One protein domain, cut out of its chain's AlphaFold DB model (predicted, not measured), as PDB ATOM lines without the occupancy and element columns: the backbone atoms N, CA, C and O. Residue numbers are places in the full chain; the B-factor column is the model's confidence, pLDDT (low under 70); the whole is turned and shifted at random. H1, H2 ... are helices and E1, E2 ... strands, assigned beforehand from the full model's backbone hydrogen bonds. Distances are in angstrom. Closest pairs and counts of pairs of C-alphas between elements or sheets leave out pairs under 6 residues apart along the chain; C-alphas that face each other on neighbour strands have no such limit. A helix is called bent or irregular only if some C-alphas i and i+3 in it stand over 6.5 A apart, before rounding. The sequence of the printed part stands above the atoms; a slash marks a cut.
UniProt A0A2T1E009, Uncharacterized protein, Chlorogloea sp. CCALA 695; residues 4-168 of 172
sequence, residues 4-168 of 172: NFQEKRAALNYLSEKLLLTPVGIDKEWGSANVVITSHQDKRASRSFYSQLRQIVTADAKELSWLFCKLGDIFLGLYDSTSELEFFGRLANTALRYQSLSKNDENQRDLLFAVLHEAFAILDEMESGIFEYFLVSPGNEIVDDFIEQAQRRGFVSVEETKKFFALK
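What this domain is: This is residues 4 to 168 of the 172 residues of an uncharacterized protein of Chlorogloea sp. CCALA 695 (UniProt A0A2T1E009). Four helices, H1, H3, H4 and H5, stand as an up-and-down bundle, each running against the one before it in the chain, and a small sheet of three strands covers one side of it, over H3 and H4. H6 crosses H5 on the side away from the sheet, the little helix H2 lies beyond the sheet's strands, and of the long link between H5 and H6 residues 146 to 151 stick out free. The 165 printed residues hold six named helices and three named strands, in the order H1 E1 E2 H2 E3 H3 H4 H5 H6; the mixed sheet runs E1 E2 E3, and the class is mostly helix. The whole is compact, with a radius of gyration of the C-alphas of 15.1 A and a rounded outline of 45 by 35 by 30 A.

Where its parts are: Find C-alpha 4 at (-22.323, -55.990, 37.287); from there H1 runs 26.0 A to residue 21. Read on to the strands E1, residues 30 to 32, and E2, residues 35 to 38, which form a hairpin over a tight link. H2, residues 49 to 52, is neither bent nor irregular, but only just: C-alphas 49 and 52 are 6.1 A apart. A tight link leads to E3, residues 54 to 57, and another to H3, residues 61 to 75, 20.8 A long. H4, residues 83 to 102, starts with C-alpha 83 at (-8.798, -54.480, 48.564) and measures 29.0 A; H5, residues 108 to 127, measures 29.1 A. H6, residues 158 to 167, is 14.4 A long and ends with C-alpha 167 at (-8.050, -54.771, 19.432).

How they stand to each other: Begin at H5, the hub, which touches H1, H3, H4 and H6. H4 and H5 form a helical hairpin, closest at the C-alphas of Leu 91 and Val 115, 5.5 A, opposite ways at a tilt of 36 degrees, only just steep. H1 touches H5 at a shallow tilt of 10 degrees, opposite ways, the closest C-alphas being those of Phe 5 and Glu 127, 6.5 A. H3 and H5 only just touch, with 3 pairs of C-alphas within 8 A, the closest those of Leu 64 and Leu 112 at 6.5 A. With residues 110 to 117 alone, H5 touches H6 at a steep tilt of 61 degrees; the C-alphas of Ala 114 and Thr 161 are closest, 6.3 A. Now turn to the sheet: H3 and H4 are on the same face, two layers, helices on one face of a sheet. H3 runs along the strands at a height over the sheet of 10.5 A, its Ser 65 closest to Trp 30 of E1, with C-alphas 5.3 A apart. H4 runs slantwise to them at a height of 8.4 A, and the C-alphas of Ile 56 in E3 and Leu 96 are 6.4 A apart, the closest of that pair. E1 and E2 are antiparallel, with N 35 and O 32 at 2.9 A; E2 and E3 are parallel, with N 56 and O 36 at 2.8 A. E2, H2 and E3 make a strand-helix-strand unit, two parallel neighbour strands with a helix between, and its crossover is right-handed. In H1, H3, H4, H5 and H6 every O i to N i+4 pair is within hydrogen-bond range; H2 is too short for such a pair.

The domain as a whole: The two C-alphas farthest apart, those of Arg 47 and Leu 167, are 45.5 A apart. The printed part has no cut. The link from H5 to H6, residues 128 to 157, is long and has no named element. Mean pLDDT of the printed part is 90.6; look for low confidence, under 70, at residues 42 to 51.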
ATOM      1  N   ASN A   4     -23.119 -57.056  36.681       92.75
ATOM      2  CA  ASN A   4     -22.323 -55.990  37.287       92.75
ATOM      3  C   ASN A   4     -20.980 -55.801  36.555       92.75
ATOM      4  O   ASN A   4     -20.618 -54.689  36.171       92.75
ATOM      5  N   PHE A   5     -20.263 -56.893  36.269       95.12
ATOM      6  CA  PHE A   5     -18.984 -56.835  35.549       95.12
ATOM      7  C   PHE A   5     -19.149 -56.361  34.103       95.12
ATOM      8  O   PHE A   5     -18.315 -55.603  33.601       95.12
ATOM      9  N   GLN A   6     -20.246 -56.739  33.440       95.00
ATOM     10  CA  GLN A   6     -20.561 -56.233  32.101       95.00
ATOM     11  C   GLN A   6     -20.788 -54.715  32.097       95.00
ATOM     12  O   GLN A   6     -20.260 -54.026  31.221       95.00
ATOM     13  N   GLU A   7     -21.511 -54.183  33.085       96.62
ATOM     14  CA  GLU A   7     -21.727 -52.740  33.239       96.62
ATOM     15  C   GLU A   7     -20.414 -51.989  33.486       96.62
ATOM     16  O   GLU A   7     -20.135 -50.993  32.812       96.62
ATOM     17  N   LYS A   8     -19.556 -52.488  34.386       97.62
ATOM     18  CA  LYS A   8     -18.245 -51.865  34.640       97.62
ATOM     19  C   LYS A   8     -17.351 -51.897  33.402       97.62
ATOM     20  O   LYS A   8     -16.701 -50.903  33.078       97.62
ATOM     21  N   ARG A   9     -17.368 -53.002  32.651       97.38
ATOM     22  CA  ARG A   9     -16.622 -53.141  31.394       97.38
ATOM     23  C   ARG A   9     -17.104 -52.153  30.334       97.38
ATOM     24  O   ARG A   9     -16.281 -51.547  29.648       97.38
ATOM     25  N   ALA A  10     -18.416 -51.956  30.216       96.81
ATOM     26  CA  ALA A  10     -18.987 -50.941  29.336       96.81
ATOM     27  C   ALA A  10     -18.565 -49.525  29.760       96.81
ATOM     28  O   ALA A  10     -18.194 -48.721  28.904       96.81
ATOM     29  N   ALA A  11     -18.536 -49.236  31.065       98.00
ATOM     30  CA  ALA A  11     -18.073 -47.953  31.588       98.00
ATOM     31  C   ALA A  11     -16.582 -47.693  31.296       98.00
ATOM     32  O   ALA A  11     -16.226 -46.581  30.905       98.00
ATOM     33  N   LEU A  12     -15.718 -48.711  31.405       97.94
ATOM     34  CA  LEU A  12     -14.305 -48.600  31.020       97.94
ATOM     35  C   LEU A  12     -14.124 -48.361  29.518       97.94
ATOM     36  O   LEU A  12     -13.332 -47.503  29.128       97.94
ATOM     37  N   ASN A  13     -14.879 -49.069  28.672       96.50
ATOM     38  CA  ASN A  13     -14.857 -48.830  27.227       96.50
ATOM     39  C   ASN A  13     -15.297 -47.388  26.908       96.50
ATOM     40  O   ASN A  13     -14.591 -46.671  26.202       96.50
ATOM     41  N   TYR A  14     -16.392 -46.916  27.507       95.81
ATOM     42  CA  TYR A  14     -16.842 -45.532  27.343       95.81
ATOM     43  C   TYR A  14     -15.779 -44.514  27.792       95.81
ATOM     44  O   TYR A  14     -15.522 -43.526  27.101       95.81
ATOM     45  N   LEU A  15     -15.117 -44.756  28.929       96.44
ATOM     46  CA  LEU A  15     -14.048 -43.889  29.422       96.44
ATOM     47  C   LEU A  15     -12.853 -43.848  28.456       96.44
ATOM     48  O   LEU A  15     -12.301 -42.775  28.220       96.44
ATOM     49  N   SER A  16     -12.495 -44.988  27.857       94.75
ATOM     50  CA  SER A  16     -11.414 -45.068  26.868       94.75
ATOM     51  C   SER A  16     -11.718 -44.289  25.583       94.75
ATOM     52  O   SER A  16     -10.863 -43.547  25.100       94.75
ATOM     53  N   GLU A  17     -12.952 -44.359  25.075       93.44
ATOM     54  CA  GLU A  17     -13.393 -43.549  23.932       93.44
ATOM     55  C   GLU A  17     -13.389 -42.054  24.271       93.44
ATOM     56  O   GLU A  17     -12.925 -41.222  23.487       93.44
ATOM     57  N   LYS A  18     -13.853 -41.701  25.473       93.31
ATOM     58  CA  LYS A  18     -13.880 -40.314  25.941       93.31
ATOM     59  C   LYS A  18     -12.479 -39.704  26.023       93.31
ATOM     60  O   LYS A  18     -12.300 -38.568  25.579       93.31
ATOM     61  N   LEU A  19     -11.500 -40.442  26.549       92.62
ATOM     62  CA  LEU A  19     -10.097 -40.009  26.619       92.62
ATOM     63  C   LEU A  19      -9.480 -39.763  25.234       92.62
ATOM     64  O   LEU A  19      -8.614 -38.899  25.090       92.62
ATOM     65  N   LEU A  20      -9.934 -40.488  24.209       89.31
ATOM     66  CA  LEU A  20      -9.469 -40.293  22.837       89.31
ATOM     67  C   LEU A  20     -10.075 -39.033  22.196       89.31
ATOM     68  O   LEU A  20      -9.367 -38.255  21.547       89.31
ATOM     69  N   LEU A  21     -11.388 -38.853  22.358       88.38
ATOM     70  CA  LEU A  21     -12.191 -37.910  21.573       88.38
ATOM     71  C   LEU A  21     -12.346 -36.527  22.207       88.38
ATOM     72  O   LEU A  21     -12.715 -35.579  21.513       88.38
ATOM     73  N   THR A  22     -12.107 -36.395  23.512       88.38
ATOM     74  CA  THR A  22     -12.369 -35.153  24.250       88.38
ATOM     75  C   THR A  22     -11.155 -34.707  25.063       88.38
ATOM     76  O   THR A  22     -10.294 -35.531  25.375       88.38
ATOM     77  N   PRO A  23     -11.051 -33.408  25.408       90.69
ATOM     78  CA  PRO A  23     -10.081 -32.954  26.396       90.69
ATOM     79  C   PRO A  23     -10.242 -33.724  27.709       90.69
ATOM     80  O   PRO A  23     -11.367 -33.970  28.156       90.69
ATOM     81  N   VAL A  24      -9.119 -34.098  28.319       92.94
ATOM     82  CA  VAL A  24      -9.117 -34.824  29.591       92.94
ATOM     83  C   VAL A  24      -9.687 -33.917  30.683       92.94
ATOM     84  O   VAL A  24      -9.429 -32.713  30.710       92.94
ATOM     85  N   GLY A  25     -10.518 -34.487  31.557       93.19
ATOM     86  CA  GLY A  25     -11.002 -33.766  32.728       93.19
ATOM     87  C   GLY A  25      -9.878 -33.518  33.731       93.19
ATOM     88  O   GLY A  25      -8.836 -34.161  33.685       93.19
ATOM     89  N   ILE A  26     -10.107 -32.606  34.670       96.50
ATOM     90  CA  ILE A  26      -9.168 -32.321  35.757       96.50
ATOM     91  C   ILE A  26      -9.874 -32.453  37.103       96.50
ATOM     92  O   ILE A  26     -11.068 -32.166  37.212       96.50
ATOM     93  N   ASP A  27      -9.122 -32.848  38.123       96.69
ATOM     94  CA  ASP A  27      -9.543 -32.815  39.521       96.69
ATOM     95  C   ASP A  27      -8.456 -32.144  40.382       96.69
ATOM     96  O   ASP A  27      -7.426 -31.682  39.882       96.69
ATOM     97  N   LYS A  28      -8.697 -32.033  41.689       96.44
ATOM     98  CA  LYS A  28      -7.656 -31.706  42.665       96.44
ATOM     99  C   LYS A  28      -6.604 -32.818  42.680       96.44
ATOM    100  O   LYS A  28      -6.886 -33.954  42.316       96.44
ATOM    101  N   GLU A  29      -5.401 -32.473  43.127       95.62
ATOM    102  CA  GLU A  29      -4.349 -33.461  43.375       95.62
ATOM    103  C   GLU A  29      -4.840 -34.554  44.338       95.62
ATOM    104  O   GLU A  29      -5.547 -34.268  45.312       95.62
ATOM    105  N   TRP A  30      -4.493 -35.805  44.035       96.06
ATOM    106  CA  TRP A  30      -4.966 -36.980  44.760       96.06
ATOM    107  C   TRP A  30      -4.161 -37.228  46.037       96.06
ATOM    108  O   TRP A  30      -2.932 -37.138  46.043       96.06
ATOM    109  N   GLY A  31      -4.856 -37.631  47.101       92.44
ATOM    110  CA  GLY A  31      -4.261 -38.021  48.377       92.44
ATOM    111  C   GLY A  31      -5.171 -38.976  49.143       92.44
ATOM    112  O   GLY A  31      -5.817 -38.571  50.106       92.44
ATOM    113  N   SER A  32      -5.260 -40.224  48.688       91.19
ATOM    114  CA  SER A  32      -6.082 -41.282  49.294       91.19
ATOM    115  C   SER A  32      -5.503 -42.666  48.990       91.19
ATOM    116  O   SER A  32      -4.658 -42.794  48.106       91.19
ATOM    117  N   ALA A  33      -5.953 -43.695  49.716       91.25
ATOM    118  CA  ALA A  33      -5.520 -45.090  49.561       91.25
ATOM    119  C   ALA A  33      -3.986 -45.255  49.570       91.25
ATOM    120  O   ALA A  33      -3.420 -46.020  48.798       91.25
ATOM    121  N   ASN A  34      -3.304 -44.475  50.422       90.94
ATOM    122  CA  ASN A  34      -1.842 -44.378  50.509       90.94
ATOM    123  C   ASN A  34      -1.119 -44.024  49.186       90.94
ATOM    124  O   ASN A  34       0.086 -44.263  49.030       90.94
ATOM    125  N   VAL A  35      -1.841 -43.415  48.247       93.94
ATOM    126  CA  VAL A  35      -1.331 -42.881  46.986       93.94
ATOM    127  C   VAL A  35      -1.403 -41.359  47.028       93.94
ATOM    128  O   VAL A  35      -2.380 -40.775  47.501       93.94
ATOM    129  N   VAL A  36      -0.370 -40.709  46.495       95.00
ATOM    130  CA  VAL A  36      -0.326 -39.261  46.280       95.00
ATOM    131  C   VAL A  36       0.001 -38.991  44.819       95.00
ATOM    132  O   VAL A  36       1.009 -39.486  44.320       95.00
ATOM    133  N   ILE A  37      -0.815 -38.177  44.151       96.69
ATOM    134  CA  ILE A  37      -0.540 -37.683  42.796       96.69
ATOM    135  C   ILE A  37      -0.398 -36.171  42.881       96.69
ATOM    136  O   ILE A  37      -1.346 -35.486  43.255       96.69
ATOM    137  N   THR A  38       0.774 -35.645  42.536       95.75
ATOM    138  CA  THR A  38       1.065 -34.214  42.671       95.75
ATOM    139  C   THR A  38       1.934 -33.690  41.536       95.75
ATOM    140  O   THR A  38       2.733 -34.415  40.949       95.75
ATOM    141  N   SER A  39       1.795 -32.403  41.236       94.19
ATOM    142  CA  SER A  39       2.657 -31.686  40.293       94.19
ATOM    143  C   SER A  39       3.968 -31.203  40.918       94.19
ATOM    144  O   SER A  39       4.865 -30.726  40.219       94.19
ATOM    145  N   HIS A  40       4.114 -31.348  42.237       88.88
ATOM    146  CA  HIS A  40       5.251 -30.824  42.979       88.88
ATOM    147  C   HIS A  40       5.946 -31.902  43.805       88.88
ATOM    148  O   HIS A  40       5.375 -32.511  44.706       88.88
ATOM    149  N   GLN A  41       7.242 -32.085  43.555       77.88
ATOM    150  CA  GLN A  41       8.064 -32.956  44.384       77.88
ATOM    151  C   GLN A  41       8.348 -32.284  45.735       77.88
ATOM    152  O   GLN A  41       9.152 -31.350  45.820       77.88
ATOM    153  N   ASP A  42       7.729 -32.776  46.808       66.25
ATOM    154  CA  ASP A  42       8.037 -32.288  48.152       66.25
ATOM    155  C   ASP A  42       9.311 -32.956  48.695       66.25
ATOM    156  O   ASP A  42       9.318 -34.099  49.158       66.25
ATOM    157  N   LYS A  43      10.427 -32.217  48.663       59.31
ATOM    158  CA  LYS A  43      11.751 -32.682  49.126       59.31
ATOM    159  C   LYS A  43      11.796 -33.041  50.621       59.31
ATOM    160  O   LYS A  43      12.812 -33.556  51.084       59.31
ATOM    161  N   ARG A  44      10.739 -32.759  51.392       53.69
ATOM    162  CA  ARG A  44      10.652 -33.051  52.836       53.69
ATOM    163  C   ARG A  44      10.041 -34.419  53.154       53.69
ATOM    164  O   ARG A  44      10.112 -34.846  54.306       53.69
ATOM    165  N   ALA A  45       9.480 -35.116  52.162       53.66
ATOM    166  CA  ALA A  45       8.807 -36.403  52.357       53.66
ATOM    167  C   ALA A  45       9.739 -37.514  52.885       53.66
ATOM    168  O   ALA A  45       9.287 -38.419  53.581       53.66
ATOM    169  N   SER A  46      11.055 -37.405  52.659       52.28
ATOM    170  CA  SER A  46      12.040 -38.447  52.989       52.28
ATOM    171  C   SER A  46      12.282 -38.692  54.490       52.28
ATOM    172  O   SER A  46      13.089 -39.550  54.835       52.28
ATOM    173  N   ARG A  47      11.650 -37.931  55.397       51.62
ATOM    174  CA  ARG A  47      11.796 -38.070  56.866       51.62
ATOM    175  C   ARG A  47      10.464 -38.195  57.622       51.62
ATOM    176  O   ARG A  47      10.451 -38.060  58.841       51.62
ATOM    177  N   SER A  48       9.349 -38.410  56.924       58.28
ATOM    178  CA  SER A  48       7.994 -38.381  57.499       58.28
ATOM    179  C   SER A  48       7.181 -39.632  57.134       58.28
ATOM    180  O   SER A  48       7.621 -40.431  56.311       58.28
ATOM    181  N   PHE A  49       5.977 -39.775  57.702       54.34
ATOM    182  CA  PHE A  49       4.935 -40.743  57.309       54.34
ATOM    183  C   PHE A  49       4.743 -40.821  55.778       54.34
ATOM    184  O   PHE A  49       4.516 -41.891  55.227       54.34
ATOM    185  N   TYR A  50       4.957 -39.700  55.077       54.75
ATOM    186  CA  TYR A  50       4.940 -39.601  53.613       54.75
ATOM    187  C   TYR A  50       5.983 -40.470  52.886       54.75
ATOM    188  O   TYR A  50       5.815 -40.726  51.701       54.75
ATOM    189  N   SER A  51       7.033 -40.948  53.565       60.31
ATOM    190  CA  SER A  51       8.039 -41.853  52.979       60.31
ATOM    191  C   SER A  51       7.486 -43.231  52.605       60.31
ATOM    192  O   SER A  51       8.110 -43.934  51.818       60.31
ATOM    193  N   GLN A  52       6.324 -43.603  53.150       73.38
ATOM    194  CA  GLN A  52       5.644 -44.864  52.849       73.38
ATOM    195  C   GLN A  52       4.542 -44.700  51.791       73.38
ATOM    196  O   GLN A  52       3.931 -45.681  51.378       73.38
ATOM    197  N   LEU A  53       4.251 -43.475  51.339       84.88
ATOM    198  CA  LEU A  53       3.219 -43.248  50.327       84.88
ATOM    199  C   LEU A  53       3.761 -43.522  48.925       84.88
ATOM    200  O   LEU A  53       4.890 -43.156  48.595       84.88
ATOM    201  N   ARG A  54       2.912 -44.095  48.068       90.94
ATOM    202  CA  ARG A  54       3.190 -44.190  46.631       90.94
ATOM    203  C   ARG A  54       2.991 -42.812  46.022       90.94
ATOM    204  O   ARG A  54       1.859 -42.385  45.803       90.94
ATOM    205  N   GLN A  55       4.090 -42.100  45.808       92.88
ATOM    206  CA  GLN A  55       4.067 -40.738  45.288       92.88
ATOM    207  C   GLN A  55       4.358 -40.717  43.788       92.88
ATOM    208  O   GLN A  55       5.463 -41.047  43.365       92.88
ATOM    209  N   ILE A  56       3.389 -40.250  43.006       95.00
ATOM    210  CA  ILE A  56       3.531 -39.967  41.578       95.00
ATOM    211  C   ILE A  56       3.700 -38.461  41.425       95.00
ATOM    212  O   ILE A  56       2.839 -37.683  41.846       95.00
ATOM    213  N   VAL A  57       4.818 -38.052  40.828       94.75
ATOM    214  CA  VAL A  57       5.090 -36.646  40.511       94.75
ATOM    215  C   VAL A  57       5.035 -36.471  39.002       94.75
ATOM    216  O   VAL A  57       5.878 -37.023  38.301       94.75
ATOM    217  N   THR A  58       4.054 -35.724  38.501       95.44
ATOM    218  CA  THR A  58       3.847 -35.495  37.059       95.44
ATOM    219  C   THR A  58       3.251 -34.111  36.799       95.44
ATOM    220  O   THR A  58       2.491 -33.590  37.615       95.44
ATOM    221  N   ALA A  59       3.569 -33.510  35.649       95.56
ATOM    222  CA  ALA A  59       2.911 -32.283  35.197       95.56
ATOM    223  C   ALA A  59       1.396 -32.474  34.984       95.56
ATOM    224  O   ALA A  59       0.634 -31.527  35.170       95.56
ATOM    225  N   ASP A  60       0.965 -33.704  34.690       96.69
ATOM    226  CA  ASP A  60      -0.419 -34.097  34.402       96.69
ATOM    227  C   ASP A  60      -1.171 -34.580  35.656       96.69
ATOM    228  O   ASP A  60      -2.080 -35.413  35.600       96.69
ATOM    229  N   ALA A  61      -0.769 -34.095  36.837       97.44
ATOM    230  CA  ALA A  61      -1.253 -34.608  38.118       97.44
ATOM    231  C   ALA A  61      -2.774 -34.498  38.273       97.44
ATOM    232  O   ALA A  61      -3.399 -35.371  38.875       97.44
ATOM    233  N   LYS A  62      -3.384 -33.441  37.732       97.88
ATOM    234  CA  LYS A  62      -4.826 -33.196  37.855       97.88
ATOM    235  C   LYS A  62      -5.638 -34.091  36.930       97.88
ATOM    236  O   LYS A  62      -6.703 -34.562  37.324       97.88
ATOM    237  N   GLU A  63      -5.135 -34.339  35.731       98.31
ATOM    238  CA  GLU A  63      -5.697 -35.249  34.741       98.31
ATOM    239  C   GLU A  63      -5.605 -36.699  35.221       98.31
ATOM    240  O   GLU A  63      -6.582 -37.448  35.151       98.31
ATOM    241  N   LEU A  64      -4.459 -37.081  35.788       98.50
ATOM    242  CA  LEU A  64      -4.279 -38.402  36.380       98.50
ATOM    243  C   LEU A  64      -5.165 -38.587  37.621       98.50
ATOM    244  O   LEU A  64      -5.809 -39.625  37.762       98.50
ATOM    245  N   SER A  65      -5.273 -37.570  38.481       98.50
ATOM    246  CA  SER A  65      -6.181 -37.602  39.640       98.50
ATOM    247  C   SER A  65      -7.646 -37.717  39.210       98.50
ATOM    248  O   SER A  65      -8.398 -38.503  39.783       98.50
ATOM    249  N   TRP A  66      -8.050 -37.009  38.149       98.38
ATOM    250  CA  TRP A  66      -9.381 -37.152  37.557       98.38
ATOM    251  C   TRP A  66      -9.645 -38.578  37.067       98.38
ATOM    252  O   TRP A  66     -10.731 -39.117  37.299       98.38
ATOM    253  N   LEU A  67      -8.659 -39.211  36.422       98.62
ATOM    254  CA  LEU A  67      -8.777 -40.605  36.000       98.62
ATOM    255  C   LEU A  67      -8.940 -41.536  37.210       98.62
ATOM    256  O   LEU A  67      -9.824 -42.388  37.188       98.62
ATOM    257  N   PHE A  68      -8.166 -41.337  38.283       98.56
ATOM    258  CA  PHE A  68      -8.303 -42.100  39.531       98.56
ATOM    259  C   PHE A  68      -9.706 -41.960  40.136       98.56
ATOM    260  O   PHE A  68     -10.312 -42.972  40.485       98.56
ATOM    261  N   CYS A  69     -10.275 -40.748  40.170       98.19
ATOM    262  CA  CYS A  69     -11.663 -40.534  40.593       98.19
ATOM    263  C   CYS A  69     -12.648 -41.341  39.734       98.19
ATOM    264  O   CYS A  69     -13.516 -42.029  40.265       98.19
ATOM    265  N   LYS A  70     -12.513 -41.296  38.400       98.50
ATOM    266  CA  LYS A  70     -13.418 -42.026  37.496       98.50
ATOM    267  C   LYS A  70     -13.289 -43.536  37.632       98.50
ATOM    268  O   LYS A  70     -14.297 -44.230  37.565       98.50
ATOM    269  N   LEU A  71     -12.078 -44.044  37.826       98.56
ATOM    270  CA  LEU A  71     -11.851 -45.463  38.065       98.56
ATOM    271  C   LEU A  71     -12.413 -45.892  39.426       98.56
ATOM    272  O   LEU A  71     -13.084 -46.915  39.483       98.56
ATOM    273  N   GLY A  72     -12.255 -45.084  40.477       97.69
ATOM    274  CA  GLY A  72     -12.923 -45.308  41.762       97.69
ATOM    275  C   GLY A  72     -14.448 -45.375  41.626       97.69
ATOM    276  O   GLY A  72     -15.060 -46.343  42.068       97.69
ATOM    277  N   ASP A  73     -15.058 -44.411  40.925       97.81
ATOM    278  CA  ASP A  73     -16.504 -44.402  40.644       97.81
ATOM    279  C   ASP A  73     -16.952 -45.684  39.912       97.81
ATOM    280  O   ASP A  73     -17.986 -46.276  40.234       97.81
ATOM    281  N   ILE A  74     -16.179 -46.125  38.910       98.31
ATOM    282  CA  ILE A  74     -16.485 -47.326  38.125       98.31
ATOM    283  C   ILE A  74     -16.368 -48.577  38.994       98.31
ATOM    284  O   ILE A  74     -17.280 -49.398  38.982       98.31
ATOM    285  N   PHE A  75     -15.295 -48.730  39.764       98.00
ATOM    286  CA  PHE A  75     -15.042 -49.933  40.561       98.00
ATOM    287  C   PHE A  75     -15.771 -49.956  41.905       98.00
ATOM    288  O   PHE A  75     -15.735 -50.974  42.594       98.00
ATOM    289  N   LEU A  76     -16.484 -48.886  42.264       95.19
ATOM    290  CA  LEU A  76     -17.278 -48.839  43.485       95.19
ATOM    291  C   LEU A  76     -18.220 -50.051  43.573       95.19
ATOM    292  O   LEU A  76     -19.016 -50.317  42.660       95.19
ATOM    293  N   GLY A  77     -18.113 -50.773  44.689       94.69
ATOM    294  CA  GLY A  77     -18.851 -52.007  44.962       94.69
ATOM    295  C   GLY A  77     -18.162 -53.296  44.498       94.69
ATOM    296  O   GLY A  77     -18.691 -54.367  44.783       94.69
ATOM    297  N   LEU A  78     -17.014 -53.221  43.810       95.62
ATOM    298  CA  LEU A  78     -16.178 -54.386  43.471       95.62
ATOM    299  C   LEU A  78     -15.020 -54.619  44.449       95.62
ATOM    300  O   LEU A  78     -14.500 -55.728  44.513       95.62
ATOM    301  N   TYR A  79     -14.633 -53.597  45.207       93.06
ATOM    302  CA  TYR A  79     -13.645 -53.691  46.278       93.06
ATOM    303  C   TYR A  79     -14.257 -53.267  47.621       93.06
ATOM    304  O   TYR A  79     -15.273 -52.570  47.679       93.06
ATOM    305  N   ASP A  80     -13.613 -53.688  48.703       91.31
ATOM    306  CA  ASP A  80     -13.859 -53.268  50.083       91.31
ATOM    307  C   ASP A  80     -12.704 -52.395  50.604       91.31
ATOM    308  O   ASP A  80     -11.745 -52.121  49.887       91.31
ATOM    309  N   SER A  81     -12.756 -51.978  51.873       84.62
ATOM    310  CA  SER A  81     -11.717 -51.131  52.480       84.62
ATOM    311  C   SER A  81     -10.310 -51.742  52.467       84.62
ATOM    312  O   SER A  81      -9.333 -51.027  52.674       84.62
ATOM    313  N   THR A  82     -10.196 -53.060  52.298       85.56
ATOM    314  CA  THR A  82      -8.918 -53.778  52.332       85.56
ATOM    315  C   THR A  82      -8.333 -53.875  50.927       85.56
ATOM    316  O   THR A  82      -7.196 -53.482  50.684       85.56
ATOM    317  N   SER A  83      -9.148 -54.338  49.982       93.31
ATOM    318  CA  SER A  83      -8.798 -54.480  48.564       93.31
ATOM    319  C   SER A  83      -8.706 -53.139  47.819       93.31
ATOM    320  O   SER A  83      -8.068 -53.069  46.769       93.31
ATOM    321  N   GLU A  84      -9.257 -52.057  48.381       94.75
ATOM    322  CA  GLU A  84      -9.090 -50.686  47.880       94.75
ATOM    323  C   GLU A  84      -7.611 -50.272  47.782       94.75
ATOM    324  O   GLU A  84      -7.212 -49.618  46.815       94.75
ATOM    325  N   LEU A  85      -6.785 -50.680  48.755       94.25
ATOM    326  CA  LEU A  85      -5.354 -50.360  48.772       94.25
ATOM    327  C   LEU A  85      -4.612 -51.025  47.608       94.25
ATOM    328  O   LEU A  85      -3.795 -50.376  46.956       94.25
ATOM    329  N   GLU A  86      -4.929 -52.287  47.314       96.56
ATOM    330  CA  GLU A  86      -4.381 -52.997  46.156       96.56
ATOM    331  C   GLU A  86      -4.817 -52.326  44.854       96.56
ATOM    332  O   GLU A  86      -3.991 -52.056  43.986       96.56
ATOM    333  N   PHE A  87      -6.109 -52.005  44.734       97.88
ATOM    334  CA  PHE A  87      -6.667 -51.393  43.533       97.88
ATOM    335  C   PHE A  87      -5.960 -50.077  43.186       97.88
ATOM    336  O   PHE A  87      -5.342 -49.963  42.126       97.88
ATOM    337  N   PHE A  88      -5.986 -49.090  44.087       97.69
ATOM    338  CA  PHE A  88      -5.344 -47.799  43.822       97.69
ATOM    339  C   PHE A  88      -3.818 -47.898  43.809       97.69
ATOM    340  O   PHE A  88      -3.165 -47.193  43.035       97.69
ATOM    341  N   GLY A  89      -3.245 -48.797  44.610       96.44
ATOM    342  CA  GLY A  89      -1.817 -49.082  44.609       96.44
ATOM    343  C   GLY A  89      -1.319 -49.587  43.254       96.44
ATOM    344  O   GLY A  89      -0.303 -49.096  42.763       96.44
ATOM    345  N   ARG A  90      -2.059 -50.484  42.592       97.62
ATOM    346  CA  ARG A  90      -1.734 -51.001  41.249       97.62
ATOM    347  C   ARG A  90      -1.836 -49.952  40.155       97.62
ATOM    348  O   ARG A  90      -0.965 -49.884  39.281       97.62
ATOM    349  N   LEU A  91      -2.858 -49.098  40.217       98.50
ATOM    350  CA  LEU A  91      -2.960 -47.942  39.322       98.50
ATOM    351  C   LEU A  91      -1.747 -47.019  39.503       98.50
ATOM    352  O   LEU A  91      -1.160 -46.553  38.525       98.50
ATOM    353  N   ALA A  92      -1.325 -46.806  40.752       97.88
ATOM    354  CA  ALA A  92      -0.187 -45.958  41.062       97.88
ATOM    355  C   ALA A  92       1.149 -46.559  40.609       97.88
ATOM    356  O   ALA A  92       1.944 -45.886  39.952       97.88
ATOM    357  N   ASN A  93       1.371 -47.841  40.888       96.94
ATOM    358  CA  ASN A  93       2.534 -48.578  40.411       96.94
ATOM    359  C   ASN A  93       2.610 -48.572  38.883       96.94
ATOM    360  O   ASN A  93       3.695 -48.448  38.322       96.94
ATOM    361  N   THR A  94       1.471 -48.644  38.196       98.12
ATOM    362  CA  THR A  94       1.418 -48.536  36.737       98.12
ATOM    363  C   THR A  94       1.886 -47.175  36.236       98.12
ATOM    364  O   THR A  94       2.725 -47.128  35.335       98.12
ATOM    365  N   ALA A  95       1.417 -46.081  36.842       97.81
ATOM    366  CA  ALA A  95       1.903 -44.743  36.512       97.81
ATOM    367  C   ALA A  95       3.426 -44.640  36.715       97.81
ATOM    368  O   ALA A  95       4.145 -44.237  35.803       97.81
ATOM    369  N   LEU A  96       3.942 -45.102  37.860       95.81
ATOM    370  CA  LEU A  96       5.379 -45.101  38.163       95.81
ATOM    371  C   LEU A  96       6.194 -45.954  37.179       95.81
ATOM    372  O   LEU A  96       7.269 -45.544  36.731       95.81
ATOM    373  N   ARG A  97       5.685 -47.131  36.796       95.31
ATOM    374  CA  ARG A  97       6.310 -47.982  35.774       95.31
ATOM    375  C   ARG A  97       6.388 -47.259  34.439       95.31
ATOM    376  O   ARG A  97       7.455 -47.248  33.827       95.31
ATOM    377  N   TYR A  98       5.302 -46.628  34.006       96.50
ATOM    378  CA  TYR A  98       5.296 -45.842  32.779       96.50
ATOM    379  C   TYR A  98       6.339 -44.711  32.825       96.50
ATOM    380  O   TYR A  98       7.152 -44.604  31.906       96.50
ATOM    381  N   GLN A  99       6.407 -43.952  33.924       95.12
ATOM    382  CA  GLN A  99       7.416 -42.899  34.120       95.12
ATOM    383  C   GLN A  99       8.855 -43.427  34.030       95.12
ATOM    384  O   GLN A  99       9.729 -42.797  33.431       95.12
ATOM    385  N   SER A 100       9.110 -44.615  34.588       93.31
ATOM    386  CA  SER A 100      10.434 -45.245  34.509       93.31
ATOM    387  C   SER A 100      10.846 -45.582  33.067       93.31
ATOM    388  O   SER A 100      12.026 -45.485  32.720       93.31
ATOM    389  N   LEU A 101       9.878 -45.934  32.212       91.75
ATOM    390  CA  LEU A 101      10.101 -46.288  30.810       91.75
ATOM    391  C   LEU A 101      10.212 -45.056  29.903       91.75
ATOM    392  O   LEU A 101      10.991 -45.084  28.950       91.75
ATOM    393  N   SER A 102       9.487 -43.975  30.208       89.00
ATOM    394  CA  SER A 102       9.463 -42.745  29.401       89.00
ATOM    395  C   SER A 102      10.704 -41.858  29.572       89.00
ATOM    396  O   SER A 102      10.937 -40.970  28.759       89.00
ATOM    397  N   LYS A 103      11.548 -42.097  30.589       83.75
ATOM    398  CA  LYS A 103      12.853 -41.419  30.788       83.75
ATOM    399  C   LYS A 103      12.789 -39.880  30.708       83.75
ATOM    400  O   LYS A 103      13.713 -39.251  30.187       83.75
ATOM    401  N   ASN A 104      11.752 -39.281  31.298       79.56
ATOM    402  CA  ASN A 104      11.437 -37.839  31.301       79.56
ATOM    403  C   ASN A 104      10.786 -37.278  30.022       79.56
ATOM    404  O   ASN A 104      10.577 -36.070  29.952       79.56
ATOM    405  N   ASP A 105      10.438 -38.117  29.046       89.25
ATOM    406  CA  ASP A 105       9.586 -37.744  27.905       89.25
ATOM    407  C   ASP A 105       8.157 -38.253  28.143       89.25
ATOM    408  O   ASP A 105       7.636 -39.132  27.456       89.25
ATOM    409  N   GLU A 106       7.559 -37.783  29.236       91.31
ATOM    410  CA  GLU A 106       6.235 -38.226  29.653       91.31
ATOM    411  C   GLU A 106       5.160 -37.646  28.729       91.31
ATOM    412  O   GLU A 106       4.943 -36.438  28.675       91.31
ATOM    413  N   ASN A 107       4.455 -38.518  28.011       95.25
ATOM    414  CA  ASN A 107       3.253 -38.142  27.283       95.25
ATOM    415  C   ASN A 107       2.005 -38.345  28.157       95.25
ATOM    416  O   ASN A 107       1.755 -39.464  28.614       95.25
ATOM    417  N   GLN A 108       1.199 -37.288  28.318       95.19
ATOM    418  CA  GLN A 108      -0.046 -37.305  29.097       95.19
ATOM    419  C   GLN A 108      -0.979 -38.452  28.685       95.19
ATOM    420  O   GLN A 108      -1.524 -39.161  29.528       95.19
ATOM    421  N   ARG A 109      -1.193 -38.658  27.381       94.31
ATOM    422  CA  ARG A 109      -2.142 -39.673  26.908       94.31
ATOM    423  C   ARG A 109      -1.621 -41.078  27.144       94.31
ATOM    424  O   ARG A 109      -2.374 -41.905  27.647       94.31
ATOM    425  N   ASP A 110      -0.358 -41.338  26.823       95.44
ATOM    426  CA  ASP A 110       0.229 -42.659  27.053       95.44
ATOM    427  C   ASP A 110       0.228 -43.011  28.561       95.44
ATOM    428  O   ASP A 110      -0.083 -44.151  28.903       95.44
ATOM    429  N   LEU A 111       0.435 -42.035  29.464       97.31
ATOM    430  CA  LEU A 111       0.272 -42.214  30.919       97.31
ATOM    431  C   LEU A 111      -1.155 -42.648  31.286       97.31
ATOM    432  O   LEU A 111      -1.358 -43.647  31.979       97.31
ATOM    433  N   LEU A 112      -2.158 -41.893  30.830       98.06
ATOM    434  CA  LEU A 112      -3.560 -42.155  31.165       98.06
ATOM    435  C   LEU A 112      -4.032 -43.500  30.600       98.06
ATOM    436  O   LEU A 112      -4.738 -44.243  31.283       98.06
ATOM    437  N   PHE A 113      -3.619 -43.851  29.379       97.31
ATOM    438  CA  PHE A 113      -3.957 -45.140  28.777       97.31
ATOM    439  C   PHE A 113      -3.214 -46.311  29.423       97.31
ATOM    440  O   PHE A 113      -3.803 -47.386  29.531       97.31
ATOM    441  N   ALA A 114      -1.984 -46.123  29.912       97.88
ATOM    442  CA  ALA A 114      -1.291 -47.136  30.708       97.88
ATOM    443  C   ALA A 114      -2.096 -47.493  31.968       97.88
ATOM    444  O   ALA A 114      -2.391 -48.662  32.212       97.88
ATOM    445  N   VAL A 115      -2.528 -46.482  32.726       98.44
ATOM    446  CA  VAL A 115      -3.336 -46.673  33.944       98.44
ATOM    447  C   VAL A 115      -4.708 -47.269  33.627       98.44
ATOM    448  O   VAL A 115      -5.173 -48.168  34.327       98.44
ATOM    449  N   LEU A 116      -5.354 -46.826  32.546       98.25
ATOM    450  CA  LEU A 116      -6.633 -47.392  32.121       98.25
ATOM    451  C   LEU A 116      -6.510 -48.862  31.696       98.25
ATOM    452  O   LEU A 116      -7.412 -49.650  31.971       98.25
ATOM    453  N   HIS A 117      -5.416 -49.241  31.034       97.94
ATOM    454  CA  HIS A 117      -5.151 -50.632  30.663       97.94
ATOM    455  C   HIS A 117      -5.007 -51.519  31.906       97.94
ATOM    456  O   HIS A 117      -5.606 -52.591  31.955       97.94
ATOM    457  N   GLU A 118      -4.311 -51.045  32.944       98.50
ATOM    458  CA  GLU A 118      -4.249 -51.753  34.226       98.50
ATOM    459  C   GLU A 118      -5.639 -51.938  34.845       98.50
ATOM    460  O   GLU A 118      -5.963 -53.029  35.306       98.50
ATOM    461  N   ALA A 119      -6.506 -50.923  34.786       98.50
ATOM    462  CA  ALA A 119      -7.873 -51.055  35.280       98.50
ATOM    463  C   ALA A 119      -8.653 -52.170  34.555       98.50
ATOM    464  O   ALA A 119      -9.369 -52.933  35.198       98.50
ATOM    465  N   PHE A 120      -8.492 -52.330  33.237       98.19
ATOM    466  CA  PHE A 120      -9.093 -53.469  32.530       98.19
ATOM    467  C   PHE A 120      -8.574 -54.816  33.043       98.19
ATOM    468  O   PHE A 120      -9.380 -55.722  33.249       98.19
ATOM    469  N   ALA A 121      -7.264 -54.940  33.274       97.75
ATOM    470  CA  ALA A 121      -6.680 -56.169  33.805       97.75
ATOM    471  C   ALA A 121      -7.208 -56.490  35.210       97.75
ATOM    472  O   ALA A 121      -7.593 -57.628  35.470       97.75
ATOM    473  N   ILE A 122      -7.322 -55.484  36.081       98.25
ATOM    474  CA  ILE A 122      -7.915 -55.651  37.413       98.25
ATOM    475  C   ILE A 122      -9.373 -56.121  37.309       98.25
ATOM    476  O   ILE A 122      -9.765 -57.046  38.017       98.25
ATOM    477  N   LEU A 123     -10.177 -55.540  36.407       98.06
ATOM    478  CA  LEU A 123     -11.566 -55.978  36.213       98.06
ATOM    479  C   LEU A 123     -11.646 -57.446  35.773       98.06
ATOM    480  O   LEU A 123     -12.488 -58.185  36.282       98.06
ATOM    481  N   ASP A 124     -10.778 -57.867  34.850       96.88
ATOM    482  CA  ASP A 124     -10.717 -59.250  34.362       96.88
ATOM    483  C   ASP A 124     -10.330 -60.230  35.479       96.88
ATOM    484  O   ASP A 124     -10.886 -61.329  35.579       96.88
ATOM    485  N   GLU A 125      -9.398 -59.834  36.345       96.88
ATOM    486  CA  GLU A 125      -8.976 -60.619  37.505       96.88
ATOM    487  C   GLU A 125     -10.073 -60.712  38.571       96.88
ATOM    488  O   GLU A 125     -10.316 -61.799  39.096       96.88
ATOM    489  N   MET A 126     -10.777 -59.610  38.852       96.62
ATOM    490  CA  MET A 126     -11.919 -59.597  39.770       96.62
ATOM    491  C   MET A 126     -13.073 -60.458  39.240       96.62
ATOM    492  O   MET A 126     -13.622 -61.259  39.993       96.62
ATOM    493  N   GLU A 127     -13.402 -60.363  37.944       96.44
ATOM    494  CA  GLU A 127     -14.439 -61.197  37.310       96.44
ATOM    495  C   GLU A 127     -14.074 -62.687  37.370       96.44
ATOM    496  O   GLU A 127     -14.937 -63.546  37.548       96.44
ATOM    497  N   SER A 128     -12.782 -62.995  37.256       94.88
ATOM    498  CA  SER A 128     -12.262 -64.363  37.314       94.88
ATOM    499  C   SER A 128     -12.023 -64.870  38.745       94.88
ATOM    500  O   SER A 128     -11.644 -66.029  38.912       94.88
ATOM    501  N   GLY A 129     -12.220 -64.035  39.772       95.00
ATOM    502  CA  GLY A 129     -12.005 -64.388  41.179       95.00
ATOM    503  C   GLY A 129     -10.538 -64.605  41.571       95.00
ATOM    504  O   GLY A 129     -10.265 -65.326  42.525       95.00
ATOM    505  N   ILE A 130      -9.600 -64.017  40.828       94.56
ATOM    506  CA  ILE A 130      -8.145 -64.165  41.022       94.56
ATOM    507  C   ILE A 130      -7.459 -62.839  41.372       94.56
ATOM    508  O   ILE A 130      -6.238 -62.751  41.318       94.56
ATOM    509  N   PHE A 131      -8.233 -61.790  41.660       95.88
ATOM    510  CA  PHE A 131      -7.688 -60.525  42.136       95.88
ATOM    511  C   PHE A 131      -7.151 -60.711  43.559       95.88
ATOM    512  O   PHE A 131      -7.916 -60.835  44.517       95.88
ATOM    513  N   GLU A 132      -5.830 -60.776  43.676       94.75
ATOM    514  CA  GLU A 132      -5.130 -60.968  44.942       94.75
ATOM    515  C   GLU A 132      -4.823 -59.624  45.601       94.75
ATOM    516  O   GLU A 132      -4.452 -58.665  44.934       94.75
ATOM    517  N   TYR A 133      -4.961 -59.572  46.924       94.50
ATOM    518  CA  TYR A 133      -4.616 -58.420  47.750       94.50
ATOM    519  C   TYR A 133      -4.196 -58.891  49.145       94.50
ATOM    520  O   TYR A 133      -4.595 -59.966  49.605       94.50
ATOM    521  N   PHE A 134      -3.409 -58.082  49.850       91.56
ATOM    522  CA  PHE A 134      -3.068 -58.376  51.239       91.56
ATOM    523  C   PHE A 134      -4.173 -57.936  52.199       91.56
ATOM    524  O   PHE A 134      -4.730 -56.849  52.081       91.56
ATOM    525  N   LEU A 135      -4.445 -58.761  53.217       86.62
ATOM    526  CA  LEU A 135      -5.352 -58.390  54.311       86.62
ATOM    527  C   LEU A 135      -4.762 -57.306  55.226       86.62
ATOM    528  O   LEU A 135      -5.496 -56.597  55.911       86.62
ATOM    529  N   VAL A 136      -3.432 -57.205  55.268       81.12
ATOM    530  CA  VAL A 136      -2.686 -56.206  56.033       81.12
ATOM    531  C   VAL A 136      -1.513 -55.743  55.177       81.12
ATOM    532  O   VAL A 136      -0.716 -56.570  54.743       81.12
ATOM    533  N   SER A 137      -1.387 -54.431  54.997       77.00
ATOM    534  CA  SER A 137      -0.343 -53.796  54.180       77.00
ATOM    535  C   SER A 137       0.562 -52.914  55.046       77.00
ATOM    536  O   SER A 137       0.434 -51.681  55.029       77.00
ATOM    537  N   PRO A 138       1.446 -53.502  55.876       75.88
ATOM    538  CA  PRO A 138       2.380 -52.714  56.665       75.88
ATOM    539  C   PRO A 138       3.315 -51.955  55.716       75.88
ATOM    540  O   PRO A 138       3.849 -52.517  54.771       75.88
ATOM    541  N   GLY A 139       3.489 -50.651  55.933       78.81
ATOM    542  CA  GLY A 139       4.371 -49.845  55.080       78.81
ATOM    543  C   GLY A 139       3.866 -49.625  53.652       78.81
ATOM    544  O   GLY A 139       4.669 -49.242  52.810       78.81
ATOM    545  N   ASN A 140       2.557 -49.800  53.418       86.94
ATOM    546  CA  ASN A 140       1.880 -49.596  52.135       86.94
ATOM    547  C   ASN A 140       2.175 -50.655  51.063       86.94
ATOM    548  O   ASN A 140       1.859 -50.417  49.910       86.94
ATOM    549  N   GLU A 141       2.746 -51.809  51.406       90.69
ATOM    550  CA  GLU A 141       3.015 -52.896  50.452       90.69
ATOM    551  C   GLU A 141       1.721 -53.496  49.870       90.69
ATOM    552  O   GLU A 141       0.720 -53.654  50.578       90.69
ATOM    553  N   ILE A 142       1.745 -53.843  48.582       93.25
ATOM    554  CA  ILE A 142       0.638 -54.496  47.859       93.25
ATOM    555  C   ILE A 142       1.159 -55.716  47.091       93.25
ATOM    556  O   ILE A 142       2.367 -55.845  46.890       93.25
ATOM    557  N   VAL A 143       0.274 -56.604  46.641       92.56
ATOM    558  CA  VAL A 143       0.654 -57.829  45.917       92.56
ATOM    559  C   VAL A 143       1.455 -57.493  44.660       92.56
ATOM    560  O   VAL A 143       2.498 -58.102  44.420       92.56
ATOM    561  N   ASP A 144       1.044 -56.472  43.901       94.25
ATOM    562  CA  ASP A 144       1.741 -56.033  42.681       94.25
ATOM    563  C   ASP A 144       3.211 -55.609  42.884       94.25
ATOM    564  O   ASP A 144       3.988 -55.641  41.926       94.25
ATOM    565  N   ASP A 145       3.644 -55.289  44.111       91.81
ATOM    566  CA  ASP A 145       5.064 -55.019  44.398       91.81
ATOM    567  C   ASP A 145       5.947 -56.265  44.247       91.81
ATOM    568  O   ASP A 145       7.152 -56.153  44.006       91.81
ATOM    569  N   PHE A 146       5.349 -57.451  44.366       90.38
ATOM    570  CA  PHE A 146       6.031 -58.745  44.342       90.38
ATOM    571  C   PHE A 146       5.816 -59.507  43.028       90.38
ATOM    572  O   PHE A 146       6.404 -60.571  42.831       90.38
ATOM    573  N   ILE A 147       5.005 -58.967  42.114       87.88
ATOM    574  CA  ILE A 147       4.736 -59.578  40.813       87.88
ATOM    575  C   ILE A 147       5.872 -59.273  39.834       87.88
ATOM    576  O   ILE A 147       6.203 -58.115  39.541       87.88
ATOM    577  N   GLU A 148       6.445 -60.334  39.266       82.56
ATOM    578  CA  GLU A 148       7.439 -60.228  38.201       82.56
ATOM    579  C   GLU A 148       6.831 -59.628  36.927       82.56
ATOM    580  O   GLU A 148       5.684 -59.896  36.573       82.56
ATOM    581  N   GLN A 149       7.627 -58.872  36.165       77.38
ATOM    582  CA  GLN A 149       7.153 -58.218  34.939       77.38
ATOM    583  C   GLN A 149       6.494 -59.193  33.948       77.38
ATOM    584  O   GLN A 149       5.490 -58.838  33.339       77.38
ATOM    585  N   ALA A 150       7.021 -60.413  33.812       74.69
ATOM    586  CA  ALA A 150       6.504 -61.429  32.891       74.69
ATOM    587  C   ALA A 150       5.125 -61.996  33.285       74.69
ATOM    588  O   ALA A 150       4.478 -62.646  32.470       74.69
ATOM    589  N   GLN A 151       4.686 -61.774  34.526       78.62
ATOM    590  CA  GLN A 151       3.420 -62.281  35.059       78.62
ATOM    591  C   GLN A 151       2.299 -61.229  35.019       78.62
ATOM    592  O   GLN A 151       1.140 -61.550  35.291       78.62
ATOM    593  N   ARG A 152       2.624 -59.976  34.670       83.75
ATOM    594  CA  ARG A 152       1.665 -58.866  34.639       83.75
ATOM    595  C   ARG A 152       0.693 -58.993  33.473       83.75
ATOM    596  O   ARG A 152       1.080 -59.337  32.359       83.75
ATOM    597  N   ARG A 153      -0.572 -58.664  33.740       82.50
ATOM    598  CA  ARG A 153      -1.675 -58.757  32.768       82.50
ATOM    599  C   ARG A 153      -2.151 -57.405  32.236       82.50
ATOM    600  O   ARG A 153      -2.813 -57.382  31.205       82.50
ATOM    601  N   GLY A 154      -1.828 -56.310  32.929       84.56
ATOM    602  CA  GLY A 154      -2.149 -54.944  32.517       84.56
ATOM    603  C   GLY A 154      -0.982 -54.245  31.825       84.56
ATOM    604  O   GLY A 154      -0.478 -54.713  30.803       84.56
ATOM    605  N   PHE A 155      -0.545 -53.096  32.348       85.44
ATOM    606  CA  PHE A 155       0.499 -52.311  31.682       85.44
ATOM    607  C   PHE A 155       1.878 -52.986  31.757       85.44
ATOM    608  O   PHE A 155       2.472 -53.122  32.830       85.44
ATOM    609  N   VAL A 156       2.425 -53.321  30.585       85.44
ATOM    610  CA  VAL A 156       3.802 -53.817  30.417       85.44
ATOM    611  C   VAL A 156       4.649 -52.844  29.582       85.44
ATOM    612  O   VAL A 156       5.790 -52.561  29.950       85.44
ATOM    613  N   SER A 157       4.087 -52.286  28.505       88.75
ATOM    614  CA  SER A 157       4.720 -51.279  27.643       88.75
ATOM    615  C   SER A 157       3.689 -50.370  26.957       88.75
ATOM    616  O   SER A 157       2.483 -50.661  26.929       88.75
ATOM    617  N   VAL A 158       4.160 -49.265  26.367       87.75
ATOM    618  CA  VAL A 158       3.319 -48.358  25.565       87.75
ATOM    619  C   VAL A 158       2.810 -49.077  24.314       87.75
ATOM    620  O   VAL A 158       1.633 -48.986  23.976       87.75
ATOM    621  N   GLU A 159       3.662 -49.854  23.648       90.44
ATOM    622  CA  GLU A 159       3.323 -50.602  22.439       90.44
ATOM    623  C   GLU A 159       2.248 -51.661  22.702       90.44
ATOM    624  O   GLU A 159       1.327 -51.820  21.900       90.44
ATOM    625  N   GLU A 160       2.336 -52.382  23.820       89.75
ATOM    626  CA  GLU A 160       1.312 -53.360  24.206       89.75
ATOM    627  C   GLU A 160      -0.001 -52.691  24.582       89.75
ATOM    628  O   GLU A 160      -1.059 -53.173  24.186       89.75
ATOM    629  N   THR A 161       0.054 -51.538  25.246       88.31
ATOM    630  CA  THR A 161      -1.139 -50.734  25.541       88.31
ATOM    631  C   THR A 161      -1.827 -50.279  24.254       88.31
ATOM    632  O   THR A 161      -3.035 -50.456  24.092       88.31
ATOM    633  N   LYS A 162      -1.060 -49.796  23.269       90.69
ATOM    634  CA  LYS A 162      -1.588 -49.439  21.944       90.69
ATOM    635  C   LYS A 162      -2.216 -50.641  21.239       90.69
ATOM    636  O   LYS A 162      -3.311 -50.519  20.694       90.69
ATOM    637  N   LYS A 163      -1.579 -51.817  21.288       91.00
ATOM    638  CA  LYS A 163      -2.145 -53.062  20.730       91.00
ATOM    639  C   LYS A 163      -3.443 -53.466  21.428       91.00
ATOM    640  O   LYS A 163      -4.407 -53.803  20.746       91.00
ATOM    641  N   PHE A 164      -3.480 -53.409  22.757       91.88
ATOM    642  CA  PHE A 164      -4.660 -53.732  23.554       91.88
ATOM    643  C   PHE A 164      -5.863 -52.872  23.151       91.88
ATOM    644  O   PHE A 164      -6.932 -53.401  22.838       91.88
ATOM    645  N   PHE A 165      -5.680 -51.552  23.076       91.12
ATOM    646  CA  PHE A 165      -6.752 -50.641  22.675       91.12
ATOM    647  C   PHE A 165      -7.109 -50.773  21.186       91.12
ATOM    648  O   PHE A 165      -8.293 -50.737  20.846       91.12
ATOM    649  N   ALA A 166      -6.141 -51.059  20.308       89.00
ATOM    650  CA  ALA A 166      -6.411 -51.312  18.892       89.00
ATOM    651  C   ALA A 166      -7.329 -52.527  18.674       89.00
ATOM    652  O   ALA A 166      -8.231 -52.469  17.837       89.00
ATOM    653  N   LEU A 167      -7.161 -53.598  19.460       88.94
ATOM    654  CA  LEU A 167      -8.050 -54.771  19.432       88.94
ATOM    655  C   LEU A 167      -9.485 -54.442  19.873       88.94
ATOM    656  O   LEU A 167     -10.421 -55.136  19.483       88.94
ATOM    657  N   LYS A 168      -9.669 -53.367  20.643       85.06
ATOM    658  CA  LYS A 168     -10.976 -52.834  21.054       85.06
ATOM    659  C   LYS A 168     -11.532 -51.782  20.087       85.06
ATOM    660  O   LYS A 168     -12.553 -51.171  20.378       85.06
TER     661      LYS A 168